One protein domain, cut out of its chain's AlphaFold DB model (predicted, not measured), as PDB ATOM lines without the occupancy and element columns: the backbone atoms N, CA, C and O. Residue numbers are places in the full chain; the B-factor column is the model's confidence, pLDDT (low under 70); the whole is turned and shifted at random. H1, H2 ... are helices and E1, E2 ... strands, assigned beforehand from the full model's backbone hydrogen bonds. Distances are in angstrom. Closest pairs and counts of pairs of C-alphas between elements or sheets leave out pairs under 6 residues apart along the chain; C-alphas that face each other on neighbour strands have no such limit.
ATOM      1  N   TYR A  16     154.959 200.926 284.507       96.75
ATOM      2  CA  TYR A  16     155.918 200.888 283.410       96.75
ATOM      3  C   TYR A  16     156.916 202.028 283.542       96.75
ATOM      4  O   TYR A  16     156.521 203.178 283.746       96.75
ATOM      5  N   PHE A  17     158.195 201.715 283.377       98.00
ATOM      6  CA  PHE A  17     159.281 202.692 283.334       98.00
ATOM      7  C   PHE A  17     160.426 202.182 282.461       98.00
ATOM      8  O   PHE A  17     160.456 201.009 282.101       98.00
ATOM      9  N   TYR A  18     161.376 203.054 282.127       98.56
ATOM     10  CA  TYR A  18     162.580 202.647 281.402       98.56
ATOM     11  C   TYR A  18     163.762 202.498 282.355       98.56
ATOM     12  O   TYR A  18     163.916 203.280 283.294       98.56
ATOM     13  N   LEU A  19     164.608 201.503 282.111       98.50
ATOM     14  CA  LEU A  19     165.810 201.227 282.890       98.50
ATOM     15  C   LEU A  19     167.009 201.162 281.952       98.50
ATOM     16  O   LEU A  19     166.993 200.402 280.990       98.50
ATOM     17  N   VAL A  20     168.060 201.914 282.268       98.50
ATOM     18  CA  VAL A  20     169.385 201.695 281.685       98.50
ATOM     19  C   VAL A  20     170.245 200.978 282.714       98.50
ATOM     20  O   VAL A  20     170.480 201.516 283.800       98.50
ATOM     21  N   ARG A  21     170.717 199.777 282.375       97.94
ATOM     22  CA  ARG A  21     171.662 199.001 283.182       97.94
ATOM     23  C   ARG A  21     173.001 198.942 282.469       97.94
ATOM     24  O   ARG A  21     173.083 198.490 281.338       97.94
ATOM     25  N   GLU A  22     174.047 199.355 283.164       94.69
ATOM     26  CA  GLU A  22     175.437 199.235 282.746       94.69
ATOM     27  C   GLU A  22     176.128 198.200 283.625       94.69
ATOM     28  O   GLU A  22     176.041 198.263 284.853       94.69
ATOM     29  N   HIS A  23     176.861 197.284 283.009       92.25
ATOM     30  CA  HIS A  23     177.738 196.350 283.692       92.25
ATOM     31  C   HIS A  23     179.148 196.457 283.122       92.25
ATOM     32  O   HIS A  23     179.332 196.429 281.911       92.25
ATOM     33  N   VAL A  24     180.155 196.546 283.989       89.75
ATOM     34  CA  VAL A  24     181.570 196.615 283.606       89.75
ATOM     35  C   VAL A  24     182.369 195.635 284.451       89.75
ATOM     36  O   VAL A  24     182.215 195.575 285.673       89.75
ATOM     37  N   THR A  25     183.270 194.886 283.821       88.62
ATOM     38  CA  THR A  25     184.116 193.912 284.509       88.62
ATOM     39  C   THR A  25     185.513 193.829 283.905       88.62
ATOM     40  O   THR A  25     185.709 193.889 282.694       88.62
ATOM     41  N   THR A  26     186.503 193.654 284.777       87.31
ATOM     42  CA  THR A  26     187.885 193.287 284.426       87.31
ATOM     43  C   THR A  26     188.153 191.809 284.705       87.31
ATOM     44  O   THR A  26     189.296 191.364 284.651       87.31
ATOM     45  N   PHE A  27     187.115 191.045 285.068       86.00
ATOM     46  CA  PHE A  27     187.219 189.651 285.508       86.00
ATOM     47  C   PHE A  27     188.222 189.446 286.651       86.00
ATOM     48  O   PHE A  27     188.849 188.396 286.750       86.00
ATOM     49  N   GLN A  28     188.359 190.451 287.525       85.56
ATOM     50  CA  GLN A  28     189.315 190.470 288.638       85.56
ATOM     51  C   GLN A  28     190.790 190.508 288.218       85.56
ATOM     52  O   GLN A  28     191.662 190.244 289.040       85.56
ATOM     53  N   MET A  29     191.076 190.868 286.967       83.69
ATOM     54  CA  MET A  29     192.435 190.888 286.416       83.69
ATOM     55  C   MET A  29     193.115 192.263 286.494       83.69
ATOM     56  O   MET A  29     194.266 192.396 286.089       83.69
ATOM     57  N   ASP A  30     192.416 193.287 286.991       77.12
ATOM     58  CA  ASP A  30     192.968 194.622 287.240       77.12
ATOM     59  C   ASP A  30     193.197 194.823 288.746       77.12
ATOM     60  O   ASP A  30     192.244 194.869 289.530       77.12
ATOM     61  N   ASP A  31     194.464 194.966 289.143       73.06
ATOM     62  CA  ASP A  31     194.891 195.150 290.536       73.06
ATOM     63  C   ASP A  31     194.336 196.437 291.175       73.06
ATOM     64  O   ASP A  31     194.162 196.504 292.394       73.06
ATOM     65  N   GLY A  32     194.042 197.468 290.372       72.56
ATOM     66  CA  GLY A  32     193.471 198.730 290.842       72.56
ATOM     67  C   GLY A  32     191.948 198.692 290.985       72.56
ATOM     68  O   GLY A  32     191.390 199.417 291.816       72.56
ATOM     69  N   LYS A  33     191.271 197.847 290.195       67.88
ATOM     70  CA  LYS A  33     189.808 197.679 290.181       67.88
ATOM     71  C   LYS A  33     189.404 196.265 289.748       67.88
ATOM     72  O   LYS A  33     188.999 196.018 288.614       67.88
ATOM     73  N   ASN A  34     189.443 195.345 290.703       72.19
ATOM     74  CA  ASN A  34     189.142 193.930 290.483       72.19
ATOM     75  C   ASN A  34     187.647 193.578 290.562       72.19
ATOM     76  O   ASN A  34     187.236 192.529 290.068       72.19
ATOM     77  N   LYS A  35     186.813 194.414 291.188       81.44
ATOM     78  CA  LYS A  35     185.383 194.118 291.333       81.44
ATOM     79  C   LYS A  35     184.596 194.594 290.113       81.44
ATOM     80  O   LYS A  35     184.798 195.736 289.697       81.44
ATOM     81  N   PRO A  36     183.674 193.767 289.588       86.44
ATOM     82  CA  PRO A  36     182.718 194.243 288.605       86.44
ATOM     83  C   PRO A  36     181.872 195.368 289.203       86.44
ATOM     84  O   PRO A  36     181.631 195.423 290.413       86.44
ATOM     85  N   PHE A  37     181.428 196.261 288.334       86.94
ATOM     86  CA  PHE A  37     180.577 197.386 288.665       86.94
ATOM     87  C   PHE A  37     179.283 197.272 287.871       86.94
ATOM     88  O   PHE A  37     179.319 197.026 286.668       86.94
ATOM     89  N   THR A  38     178.158 197.467 288.551       92.50
ATOM     90  CA  THR A  38     176.850 197.605 287.914       92.50
ATOM     91  C   THR A  38     176.273 198.956 288.304       92.50
ATOM     92  O   THR A  38     176.289 199.320 289.483       92.50
ATOM     93  N   HIS A  39     175.766 199.685 287.319       93.94
ATOM     94  CA  HIS A  39     175.000 200.903 287.519       93.94
ATOM     95  C   HIS A  39     173.629 200.759 286.885       93.94
ATOM     96  O   HIS A  39     173.497 200.220 285.792       93.94
ATOM     97  N   GLU A  40     172.617 201.266 287.573       97.19
ATOM     98  CA  GLU A  40     171.240 201.257 287.109       97.19
ATOM     99  C   GLU A  40     170.668 202.661 287.240       97.19
ATOM    100  O   GLU A  40     170.744 203.274 288.309       97.19
ATOM    101  N   GLN A  41     170.077 203.154 286.155       98.38
ATOM    102  CA  GLN A  41     169.349 204.412 286.129       98.38
ATOM    103  C   GLN A  41     167.922 204.155 285.650       98.38
ATOM    104  O   GLN A  41     167.689 203.797 284.496       98.38
ATOM    105  N   LYS A  42     166.963 204.359 286.557       98.25
ATOM    106  CA  LYS A  42     165.526 204.272 286.274       98.25
ATOM    107  C   LYS A  42     164.997 205.620 285.781       98.25
ATOM    108  O   LYS A  42     165.399 206.669 286.289       98.25
ATOM    109  N   PHE A  43     164.079 205.576 284.825       98.25
ATOM    110  CA  PHE A  43     163.372 206.713 284.238       98.25
ATOM    111  C   PHE A  43     161.872 206.497 284.425       98.25
ATOM    112  O   PHE A  43     161.186 205.921 283.577       98.25
ATOM    113  N   GLU A  44     161.382 206.937 285.577       96.56
ATOM    114  CA  GLU A  44     159.996 206.784 286.011       96.56
ATOM    115  C   GLU A  44     159.230 208.093 285.797       96.56
ATOM    116  O   GLU A  44     159.736 209.189 286.060       96.56
ATOM    117  N   GLY A  45     157.982 208.005 285.343       92.00
ATOM    118  CA  GLY A  45     157.171 209.192 285.111       92.00
ATOM    119  C   GLY A  45     155.825 208.890 284.474       92.00
ATOM    120  O   GLY A  45     155.565 207.795 283.990       92.00
ATOM    121  N   LYS A  46     154.943 209.895 284.477       89.31
ATOM    122  CA  LYS A  46     153.617 209.784 283.845       89.31
ATOM    123  C   LYS A  46     153.684 209.840 282.320       89.31
ATOM    124  O   LYS A  46     152.825 209.275 281.654       89.31
ATOM    125  N   ASP A  47     154.668 210.561 281.789       94.12
ATOM    126  CA  ASP A  47     154.906 210.688 280.355       94.12
ATOM    127  C   ASP A  47     155.965 209.667 279.935       94.12
ATOM    128  O   ASP A  47     157.167 209.927 279.992       94.12
ATOM    129  N   LEU A  48     155.489 208.481 279.563       95.38
ATOM    130  CA  LEU A  48     156.352 207.355 279.226       95.38
ATOM    131  C   LEU A  48     157.211 207.659 277.982       95.38
ATOM    132  O   LEU A  48     158.376 207.286 277.948       95.38
ATOM    133  N   LEU A  49     156.707 208.428 277.009       96.19
ATOM    134  CA  LEU A  49     157.491 208.832 275.830       96.19
ATOM    135  C   LEU A  49     158.637 209.780 276.185       96.19
ATOM    136  O   LEU A  49     159.736 209.680 275.628       96.19
ATOM    137  N   LYS A  50     158.398 210.697 277.125       96.94
ATOM    138  CA  LYS A  50     159.469 211.541 277.649       96.94
ATOM    139  C   LYS A  50     160.519 210.695 278.369       96.94
ATOM    140  O   LYS A  50     161.705 210.868 278.095       96.94
ATOM    141  N   CYS A  51     160.098 209.764 279.228       98.00
ATOM    142  CA  CYS A  51     161.012 208.847 279.915       98.00
ATOM    143  C   CYS A  51     161.838 208.013 278.924       98.00
ATOM    144  O   CYS A  51     163.043 207.890 279.118       98.00
ATOM    145  N   LYS A  52     161.228 207.525 277.834       97.75
ATOM    146  CA  LYS A  52     161.926 206.829 276.741       97.75
ATOM    147  C   LYS A  52     163.050 207.678 276.163       97.75
ATOM    148  O   LYS A  52     164.200 207.260 276.143       97.75
ATOM    149  N   THR A  53     162.713 208.895 275.735       98.00
ATOM    150  CA  THR A  53     163.672 209.827 275.122       98.00
ATOM    151  C   THR A  53     164.845 210.128 276.061       98.00
ATOM    152  O   THR A  53     165.997 210.183 275.634       98.00
ATOM    153  N   GLU A  54     164.566 210.334 277.351       98.50
ATOM    154  CA  GLU A  54     165.603 210.584 278.358       98.50
ATOM    155  C   GLU A  54     166.485 209.350 278.595       98.50
ATOM    156  O   GLU A  54     167.705 209.489 278.692       98.50
ATOM    157  N   ALA A  55     165.890 208.155 278.620       98.50
ATOM    158  CA  ALA A  55     166.605 206.897 278.796       98.50
ATOM    159  C   ALA A  55     167.495 206.558 277.589       98.50
ATOM    160  O   ALA A  55     168.656 206.198 277.772       98.50
ATOM    161  N   GLU A  56     167.002 206.746 276.361       98.38
ATOM    162  CA  GLU A  56     167.792 206.597 275.132       98.38
ATOM    163  C   GLU A  56     168.976 207.563 275.117       98.38
ATOM    164  O   GLU A  56     170.109 207.165 274.854       98.38
ATOM    165  N   LYS A  57     168.740 208.838 275.451       98.44
ATOM    166  CA  LYS A  57     169.816 209.826 275.539       98.44
ATOM    167  C   LYS A  57     170.885 209.389 276.541       98.44
ATOM    168  O   LYS A  57     172.070 209.417 276.217       98.44
ATOM    169  N   TYR A  58     170.472 208.973 277.736       98.12
ATOM    170  CA  TYR A  58     171.393 208.509 278.767       98.12
ATOM    171  C   TYR A  58     172.169 207.264 278.323       98.12
ATOM    172  O   TYR A  58     173.382 207.217 278.501       98.12
ATOM    173  N   TYR A  59     171.509 206.289 277.689       97.81
ATOM    174  CA  TYR A  59     172.155 205.102 277.121       97.81
ATOM    175  C   TYR A  59     173.326 205.480 276.200       97.81
ATOM    176  O   TYR A  59     174.445 205.005 276.397       97.81
ATOM    177  N   TRP A  60     173.097 206.385 275.242       97.12
ATOM    178  CA  TRP A  60     174.138 206.808 274.300       97.12
ATOM    179  C   TRP A  60     175.274 207.576 274.987       97.12
ATOM    180  O   TRP A  60     176.439 207.342 274.670       97.12
ATOM    181  N   GLU A  61     174.964 208.424 275.974       95.75
ATOM    182  CA  GLU A  61     175.977 209.109 276.794       95.75
ATOM    183  C   GLU A  61     176.853 208.116 277.582       95.75
ATOM    184  O   GLU A  61     178.067 208.307 277.699       95.75
ATOM    185  N   ARG A  62     176.263 207.038 278.122       93.56
ATOM    186  CA  ARG A  62     177.011 205.983 278.825       93.56
ATOM    187  C   ARG A  62     177.893 205.183 277.873       93.56
ATOM    188  O   ARG A  62     179.056 204.955 278.204       93.56
ATOM    189  N   LEU A  63     177.371 204.807 276.706       91.94
ATOM    190  CA  LEU A  63     178.125 204.072 275.690       91.94
ATOM    191  C   LEU A  63     179.350 204.870 275.228       91.94
ATOM    192  O   LEU A  63     180.469 204.367 275.306       91.94
ATOM    193  N   GLU A  64     179.157 206.136 274.855       90.62
ATOM    194  CA  GLU A  64     180.256 207.021 274.457       90.62
ATOM    195  C   GLU A  64     181.288 207.177 275.588       90.62
ATOM    196  O   GLU A  64     182.500 207.097 275.363       90.62
ATOM    197  N   GLY A  65     180.819 207.350 276.828       88.50
ATOM    198  CA  GLY A  65     181.683 207.478 277.998       88.50
ATOM    199  C   GLY A  65     182.540 206.239 278.276       88.50
ATOM    200  O   GLY A  65     183.688 206.379 278.706       88.50
ATOM    201  N   LEU A  66     182.015 205.034 278.030       85.31
ATOM    202  CA  LEU A  66     182.780 203.791 278.153       85.31
ATOM    203  C   LEU A  66     183.779 203.631 277.010       85.31
ATOM    204  O   LEU A  66     184.948 203.359 277.273       85.31
ATOM    205  N   GLU A  67     183.374 203.880 275.767       82.50
ATOM    206  CA  GLU A  67     184.265 203.783 274.602       82.50
ATOM    207  C   GLU A  67     185.457 204.751 274.684       82.50
ATOM    208  O   GLU A  67     186.566 204.422 274.261       82.50
ATOM    209  N   GLN A  68     185.257 205.931 275.277       80.38
ATOM    210  CA  GLN A  68     186.315 206.924 275.501       80.38
ATOM    211  C   GLN A  68     187.040 206.753 276.849       80.38
ATOM    212  O   GLN A  68     188.054 207.414 277.115       80.38
ATOM    213  N   GLY A  69     186.526 205.885 277.720       71.81
ATOM    214  CA  GLY A  69     187.009 205.687 279.077       71.81
ATOM    215  C   GLY A  69     188.414 205.078 279.132       71.81
ATOM    216  O   GLY A  69     188.770 204.184 278.373       71.81
ATOM    217  N   LYS A  70     189.226 205.536 280.095       65.06
ATOM    218  CA  LYS A  70     190.564 204.979 280.402       65.06
ATOM    219  C   LYS A  70     190.652 204.356 281.799       65.06
ATOM    220  O   LYS A  70     191.740 204.195 282.335       65.06
ATOM    221  N   TYR A  71     189.510 204.117 282.439       58.56
ATOM    222  CA  TYR A  71     189.425 203.963 283.897       58.56
ATOM    223  C   TYR A  71     189.740 202.544 284.416       58.56
ATOM    224  O   TYR A  71     189.678 202.315 285.624       58.56
ATOM    225  N   PHE A  72     190.057 201.608 283.521       75.44
ATOM    226  CA  PHE A  72     190.267 200.188 283.811       75.44
ATOM    227  C   PHE A  72     191.355 199.649 282.863       75.44
ATOM    228  O   PHE A  72     192.308 200.346 282.515       75.44
ATOM    229  N   LEU A  73     191.154 198.443 282.347       79.69
ATOM    230  CA  LEU A  73     191.776 197.956 281.126       79.69
ATOM    231  C   LEU A  73     191.093 198.554 279.879       79.69
ATOM    232  O   LEU A  73     189.912 198.905 279.937       79.69
ATOM    233  N   PRO A  74     191.800 198.662 278.740       82.94
ATOM    234  CA  PRO A  74     191.185 199.097 277.491       82.94
ATOM    235  C   PRO A  74     190.090 198.121 277.050       82.94
ATOM    236  O   PRO A  74     190.225 196.905 277.203       82.94
ATOM    237  N   PHE A  75     189.033 198.641 276.437       81.94
ATOM    238  CA  PHE A  75     188.048 197.810 275.756       81.94
ATOM    239  C   PHE A  75     188.605 197.318 274.418       81.94
ATOM    240  O   PHE A  75     189.392 198.002 273.761       81.94
ATOM    241  N   ALA A  76     188.201 196.117 274.017       79.88
ATOM    242  CA  ALA A  76     188.489 195.566 272.703       79.88
ATOM    243  C   ALA A  76     187.206 194.989 272.114       79.88
ATOM    244  O   ALA A  76     186.371 194.452 272.841       79.88
ATOM    245  N   ALA A  77     187.066 195.084 270.791       77.06
ATOM    246  CA  ALA A  77     185.989 194.398 270.091       77.06
ATOM    247  C   ALA A  77     186.085 192.876 270.334       77.06
ATOM    248  O   ALA A  77     187.200 192.378 270.533       77.06
ATOM    249  N   PRO A  78     184.971 192.122 270.280       78.75
ATOM    250  CA  PRO A  78     184.947 190.703 270.647       78.75
ATOM    251  C   PRO A  78     186.029 189.849 269.971       78.75
ATOM    252  O   PRO A  78     186.650 189.006 270.611       78.75
ATOM    253  N   GLN A  79     186.327 190.108 268.695       82.38
ATOM    254  CA  GLN A  79     187.349 189.393 267.922       82.38
ATOM    255  C   GLN A  79     188.799 189.668 268.359       82.38
ATOM    256  O   GLN A  79     189.706 188.942 267.958       82.38
ATOM    257  N   TYR A  80     189.026 190.719 269.147       84.31
ATOM    258  CA  TYR A  80     190.334 191.128 269.667       84.31
ATOM    259  C   TYR A  80     190.402 191.056 271.196       84.31
ATOM    260  O   TYR A  80     191.365 191.541 271.785       84.31
ATOM    261  N   PHE A  81     189.379 190.498 271.844       86.81
ATOM    262  CA  PHE A  81     189.324 190.415 273.292       86.81
ATOM    263  C   PHE A  81     190.373 189.433 273.825       86.81
ATOM    264  O   PHE A  81     190.381 188.252 273.477       86.81
ATOM    265  N   GLU A  82     191.225 189.911 274.729       86.81
ATOM    266  CA  GLU A  82     192.178 189.094 275.467       86.81
ATOM    267  C   GLU A  82     191.863 189.131 276.968       86.81
ATOM    268  O   GLU A  82     191.932 190.175 277.628       86.81
ATOM    269  N   PHE A  83     191.553 187.958 277.528       84.12
ATOM    270  CA  PHE A  83     191.295 187.811 278.958       84.12
ATOM    271  C   PHE A  83     192.489 188.312 279.785       84.12
ATOM    272  O   PHE A  83     193.629 187.903 279.569       84.12
ATOM    273  N   GLY A  84     192.223 189.216 280.730       82.38
ATOM    274  CA  GLY A  84     193.242 189.845 281.573       82.38
ATOM    275  C   GLY A  84     194.005 191.014 280.947       82.38
ATOM    276  O   GLY A  84     194.827 191.618 281.629       82.38
ATOM    277  N   LYS A  85     193.724 191.373 279.689       86.38
ATOM    278  CA  LYS A  85     194.244 192.599 279.053       86.38
ATOM    279  C   LYS A  85     193.158 193.598 278.689       86.38
ATOM    280  O   LYS A  85     193.463 194.776 278.520       86.38
ATOM    281  N   ASN A  86     191.914 193.138 278.578       88.19
ATOM    282  CA  ASN A  86     190.769 193.967 278.246       88.19
ATOM    283  C   ASN A  86     189.700 193.923 279.332       88.19
ATOM    284  O   ASN A  86     189.498 192.901 279.992       88.19
ATOM    285  N   ALA A  87     188.996 195.040 279.484       87.56
ATOM    286  CA  ALA A  87     187.731 195.070 280.196       87.56
ATOM    287  C   ALA A  87     186.603 194.649 279.244       87.56
ATOM    288  O   ALA A  87     186.724 194.771 278.022       87.56
ATOM    289  N   ALA A  88     185.504 194.169 279.813       87.31
ATOM    290  CA  ALA A  88     184.252 193.948 279.107       87.31
ATOM    291  C   ALA A  88     183.164 194.817 279.734       87.31
ATOM    292  O   ALA A  88     183.189 195.083 280.941       87.31
ATOM    293  N   PHE A  89     182.214 195.242 278.913       89.31
ATOM    294  CA  PHE A  89     181.025 195.925 279.385       89.31
ATOM    295  C   PHE A  89     179.792 195.483 278.604       89.31
ATOM    296  O   PHE A  89     179.903 194.993 277.481       89.31
ATOM    297  N   SER A  90     178.633 195.703 279.206       91.50
ATOM    298  CA  SER A  90     177.344 195.740 278.529       91.50
ATOM    299  C   SER A  90     176.560 196.944 279.035       91.50
ATOM    300  O   SER A  90     176.693 197.349 280.193       91.50
ATOM    301  N   ILE A  91     175.770 197.547 278.156       95.31
ATOM    302  CA  ILE A  91     174.744 198.514 278.532       95.31
ATOM    303  C   ILE A  91     173.470 198.061 277.837       95.31
ATOM    304  O   ILE A  91     173.506 197.799 276.639       95.31
ATOM    305  N   THR A  92     172.370 198.016 278.577       97.62
ATOM    306  CA  THR A  92     171.057 197.647 278.050       97.62
ATOM    307  C   THR A  92     170.042 198.710 278.458       97.62
ATOM    308  O   THR A  92     170.021 199.139 279.615       97.62
ATOM    309  N   LEU A  93     169.217 199.156 277.510       98.50
ATOM    310  CA  LEU A  93     168.007 199.939 277.762       98.50
ATOM    311  C   LEU A  93     166.808 198.999 277.680       98.50
ATOM    312  O   LEU A  93     166.575 198.423 276.621       98.50
ATOM    313  N   SER A  94     166.019 198.913 278.745       98.50
ATOM    314  CA  SER A  94     164.823 198.070 278.815       98.50
ATOM    315  C   SER A  94     163.574 198.882 279.148       98.50
ATOM    316  O   SER A  94     163.636 199.845 279.918       98.50
ATOM    317  N   LEU A  95     162.423 198.452 278.626       98.44
ATOM    318  CA  LEU A  95     161.126 198.743 279.238       98.44
ATOM    319  C   LEU A  95     160.919 197.760 280.394       98.44
ATOM    320  O   LEU A  95     161.076 196.556 280.213       98.44
ATOM    321  N   VAL A  96     160.554 198.257 281.570       98.19
ATOM    322  CA  VAL A  96     160.279 197.423 282.742       98.19
ATOM    323  C   VAL A  96     158.780 197.355 282.991       98.19
ATOM    324  O   VAL A  96     158.124 198.387 283.131       98.19
ATOM    325  N   GLU A  97     158.262 196.135 283.076       96.56
ATOM    326  CA  GLU A  97     156.945 195.798 283.608       96.56
ATOM    327  C   GLU A  97     157.076 195.465 285.089       96.56
ATOM    328  O   GLU A  97     157.564 194.394 285.446       96.56
ATOM    329  N   TYR A  98     156.657 196.372 285.965       96.00
ATOM    330  CA  TYR A  98     156.878 196.244 287.399       96.00
ATOM    331  C   TYR A  98     155.574 196.012 288.159       96.00
ATOM    332  O   TYR A  98     154.715 196.896 288.230       96.00
ATOM    333  N   TYR A  99     155.446 194.842 288.784       93.25
ATOM    334  CA  TYR A  99     154.345 194.554 289.702       93.25
ATOM    335  C   TYR A  99     154.768 194.765 291.159       93.25
ATOM    336  O   TYR A  99     154.025 195.379 291.927       93.25
ATOM    337  N   ASN A 100     155.956 194.274 291.523       91.69
ATOM    338  CA  ASN A 100     156.633 194.466 292.809       91.69
ATOM    339  C   ASN A 100     158.127 194.086 292.684       91.69
ATOM    340  O   ASN A 100     158.592 193.721 291.604       91.69
ATOM    341  N   ASP A 101     158.883 194.168 293.781       88.75
ATOM    342  CA  ASP A 101     160.326 193.883 293.786       88.75
ATOM    343  C   ASP A 101     160.670 192.431 293.407       88.75
ATOM    344  O   ASP A 101     161.716 192.195 292.803       88.75
ATOM    345  N   ASP A 102     159.782 191.477 293.698       89.25
ATOM    346  CA  ASP A 102     159.978 190.054 293.398       89.25
ATOM    347  C   ASP A 102     159.448 189.664 292.007       89.25
ATOM    348  O   ASP A 102     159.881 188.666 291.428       89.25
ATOM    349  N   GLU A 103     158.508 190.438 291.460       91.12
ATOM    350  CA  GLU A 103     157.862 190.175 290.178       91.12
ATOM    351  C   GLU A 103     157.890 191.410 289.274       91.12
ATOM    352  O   GLU A 103     157.031 192.298 289.319       91.12
ATOM    353  N   HIS A 104     158.902 191.432 288.415       94.12
ATOM    354  CA  HIS A 104     159.054 192.393 287.338       94.12
ATOM    355  C   HIS A 104     159.675 191.713 286.115       94.12
ATOM    356  O   HIS A 104     160.390 190.717 286.240       94.12
ATOM    357  N   PHE A 105     159.393 192.254 284.934       95.75
ATOM    358  CA  PHE A 105     159.931 191.775 283.663       95.75
ATOM    359  C   PHE A 105     160.666 192.914 282.966       95.75
ATOM    360  O   PHE A 105     160.184 194.045 282.935       95.75
ATOM    361  N   GLU A 106     161.840 192.614 282.423       96.88
ATOM    362  CA  GLU A 106     162.623 193.559 281.635       96.88
ATOM    363  C   GLU A 106     162.578 193.151 280.169       96.88
ATOM    364  O   GLU A 106     162.933 192.026 279.821       96.88
ATOM    365  N   HIS A 107     162.173 194.095 279.327       97.38
ATOM    366  CA  HIS A 107     162.052 193.931 277.884       97.38
ATOM    367  C   HIS A 107     163.126 194.787 277.210       97.38
ATOM    368  O   HIS A 107     162.936 196.004 277.087       97.38
ATOM    369  N   PRO A 108     164.292 194.217 276.859       97.56
ATOM    370  CA  PRO A 108     165.414 194.971 276.309       97.56
ATOM    371  C   PRO A 108     165.089 195.544 274.926       97.56
ATOM    372  O   PRO A 108     164.691 194.837 274.007       97.56
ATOM    373  N   LEU A 109     165.293 196.848 274.766       97.69
ATOM    374  CA  LEU A 109     165.012 197.606 273.544       97.69
ATOM    375  C   LEU A 109     166.285 197.971 272.774       97.69
ATOM    376  O   LEU A 109     166.249 198.095 271.553       97.69
ATOM    377  N   ILE A 110     167.401 198.176 273.481       97.19
ATOM    378  CA  ILE A 110     168.719 198.486 272.909       97.19
ATOM    379  C   ILE A 110     169.788 197.790 273.756       97.19
ATOM    380  O   ILE A 110     169.685 197.796 274.982       97.19
ATOM    381  N   GLY A 111     170.828 197.246 273.118       92.94
ATOM    382  CA  GLY A 111     172.000 196.667 273.793       92.94
ATOM    383  C   GLY A 111     172.063 195.137 273.784       92.94
ATOM    384  O   GLY A 111     173.103 194.582 274.123       92.94
ATOM    385  N   GLU A 112     170.993 194.477 273.336       92.75
ATOM    386  CA  GLU A 112     170.912 193.026 273.106       92.75
ATOM    387  C   GLU A 112     170.796 192.717 271.599       92.75
ATOM    388  O   GLU A 112     170.797 193.628 270.767       92.75
ATOM    389  N   ASP A 113     170.718 191.436 271.234       89.00
ATOM    390  CA  ASP A 113     170.570 191.001 269.843       89.00
ATOM    391  C   ASP A 113     169.196 191.344 269.219       89.00
ATOM    392  O   ASP A 113     168.209 191.630 269.906       89.00
ATOM    393  N   ASP A 114     169.133 191.307 267.885       88.75
ATOM    394  CA  ASP A 114     167.945 191.680 267.103       88.75
ATOM    395  C   ASP A 114     166.714 190.803 267.404       88.75
ATOM    396  O   ASP A 114     165.585 191.286 267.328       88.75
ATOM    397  N   GLU A 115     166.902 189.518 267.732       87.19
ATOM    398  CA  GLU A 115     165.790 188.605 268.027       87.19
ATOM    399  C   GLU A 115     165.169 188.955 269.382       87.19
ATOM    400  O   GLU A 115     163.953 189.140 269.477       87.19
ATOM    401  N   THR A 116     166.009 189.153 270.400       86.69
ATOM    402  CA  THR A 116     165.587 189.546 271.751       86.69
ATOM    403  C   THR A 116     164.907 190.925 271.765       86.69
ATOM    404  O   THR A 116     163.910 191.148 272.464       86.69
ATOM    405  N   THR A 117     165.414 191.873 270.973       93.12
ATOM    406  CA  THR A 117     164.855 193.234 270.913       93.12
ATOM    407  C   THR A 117     163.554 193.317 270.111       93.12
ATOM    408  O   THR A 117     162.689 194.125 270.455       93.12
ATOM    409  N   ALA A 118     163.352 192.476 269.090       93.06
ATOM    410  CA  ALA A 118     162.141 192.503 268.267       93.06
ATOM    411  C   ALA A 118     160.859 192.250 269.081       93.06
ATOM    412  O   ALA A 118     159.914 193.037 268.989       93.06
ATOM    413  N   GLU A 119     160.835 191.205 269.915       93.50
ATOM    414  CA  GLU A 119     159.686 190.905 270.788       93.50
ATOM    415  C   GLU A 119     159.437 192.044 271.791       93.50
ATOM    416  O   GLU A 119     158.308 192.506 271.972       93.50
ATOM    417  N   SER A 120     160.508 192.580 272.378       96.62
ATOM    418  CA  SER A 120     160.440 193.681 273.342       96.62
ATOM    419  C   SER A 120     159.868 194.970 272.737       96.62
ATOM    420  O   SER A 120     159.114 195.689 273.397       96.62
ATOM    421  N   ILE A 121     160.165 195.257 271.464       96.38
ATOM    422  CA  ILE A 121     159.602 196.398 270.726       96.38
ATOM    423  C   ILE A 121     158.097 196.217 270.483       96.38
ATOM    424  O   ILE A 121     157.336 197.190 270.559       96.38
ATOM    425  N   GLU A 122     157.637 194.994 270.204       96.06
ATOM    426  CA  GLU A 122     156.204 194.707 270.063       96.06
ATOM    427  C   GLU A 122     155.459 194.935 271.384       96.06
ATOM    428  O   GLU A 122     154.406 195.589 271.391       96.06
ATOM    429  N   ILE A 123     156.040 194.479 272.497       96.06
ATOM    430  CA  ILE A 123     155.518 194.709 273.850       96.06
ATOM    431  C   ILE A 123     155.466 196.210 274.151       96.06
ATOM    432  O   ILE A 123     154.403 196.730 274.498       96.06
ATOM    433  N   GLU A 124     156.564 196.942 273.937       97.44
ATOM    434  CA  GLU A 124     156.606 198.392 274.156       97.44
ATOM    435  C   GLU A 124     155.531 199.118 273.340       97.44
ATOM    436  O   GLU A 124     154.784 199.953 273.860       97.44
ATOM    437  N   THR A 125     155.391 198.753 272.068       96.94
ATOM    438  CA  THR A 125     154.387 199.333 271.178       96.94
ATOM    439  C   THR A 125     152.969 199.088 271.698       96.94
ATOM    440  O   THR A 125     152.129 199.994 271.661       96.94
ATOM    441  N   ALA A 126     152.674 197.880 272.185       95.94
ATOM    442  CA  ALA A 126     151.372 197.546 272.756       95.94
ATOM    443  C   ALA A 126     151.083 198.359 274.030       95.94
ATOM    444  O   ALA A 126     149.986 198.907 274.178       95.94
ATOM    445  N   VAL A 127     152.080 198.511 274.905       95.31
ATOM    446  CA  VAL A 127     151.986 199.313 276.132       95.31
ATOM    447  C   VAL A 127     151.704 200.774 275.800       95.31
ATOM    448  O   VAL A 127     150.744 201.348 276.323       95.31
ATOM    449  N   LEU A 128     152.475 201.371 274.892       94.31
ATOM    450  CA  LEU A 128     152.306 202.769 274.493       94.31
ATOM    451  C   LEU A 128     150.925 203.027 273.867       94.31
ATOM    452  O   LEU A 128     150.267 204.003 274.236       94.31
ATOM    453  N   LYS A 129     150.427 202.120 273.012       95.00
ATOM    454  CA  LYS A 129     149.055 202.184 272.467       95.00
ATOM    455  C   LYS A 129     147.993 202.096 273.560       95.00
ATOM    456  O   LYS A 129     147.053 202.885 273.567       95.00
ATOM    457  N   SER A 130     148.141 201.169 274.509       92.62
ATOM    458  CA  SER A 130     147.178 201.009 275.612       92.62
ATOM    459  C   SER A 130     147.080 202.257 276.501       92.62
ATOM    460  O   SER A 130     146.020 202.549 277.053       92.62
ATOM    461  N   LYS A 131     148.172 203.027 276.589       89.31
ATOM    462  CA  LYS A 131     148.253 204.295 277.324       89.31
ATOM    463  C   LYS A 131     147.859 205.518 276.483       89.31
ATOM    464  O   LYS A 131     147.894 206.630 277.002       89.31
ATOM    465  N   GLY A 132     147.474 205.332 275.216       89.81
ATOM    466  CA  GLY A 132     147.092 206.418 274.308       89.81
ATOM    467  C   GLY A 132     148.256 207.333 273.911       89.81
ATOM    468  O   GLY A 132     148.037 208.514 273.649       89.81
TER     469      GLY A 132
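This is residues 16 to 132 of the 134 residues of an uncharacterized protein of Flavobacterium cyanobacteriorum (UniProt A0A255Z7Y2). A long, twisted antiparallel sheet, E2 - E1 - E3 - E4, has helices on one face, making two layers: H1 runs along it, and H2 packs on E4, where E3 bends by 65 degrees. Printed are 117 residues with two named helices and four strands, E1 E2 H1 E3 E4 H2, class mixed. It is only just compact, close to loose, radius of gyration of the C-alphas 16.2 A, spanning 50 by 27 by 26 A.

E1, residues 16 to 25, 29.1 A, begins at C-alpha 16 (155.918, 200.888, 283.410). E2 is residues 37 to 43, 20.1 A; H1 48 to 67, 28.5 A; E3 88 to 98, 28.7 A; E4 104 to 110, 18.4 A. H2, 114 to 130, 24.3 A, ends at C-alpha 130 (147.178, 201.009, 275.612).

Within hydrogen-bond range are N 20 and O 41 in hairpin E1 and E2, N 19 and O 94 between E1 and E3, and N 95 and O 107 in hairpin E3 and E4, each 2.9 A. E2, H1, E3 form a split strand-helix-strand unit, E1 between its strands, crossover right-handed. H1 is over E1 and E3, height over the sheet 8.6 A; its closest C-alphas to E1 are Lys 52 and Tyr 18, 6.3 A. H2's closest to E4 are Ser 120 and His 107, 4.8 A. Every O i to N i+4 pair is within range in H1, 11 of 13 in H2.

The farthest C-alphas, Asp 31 and Gly 132, are 51.7 A apart. The printed part has no cut. Links E1 to E2 and H1 to E3 are long. pLDDT is under 70 at residues 33 and 70 to 71.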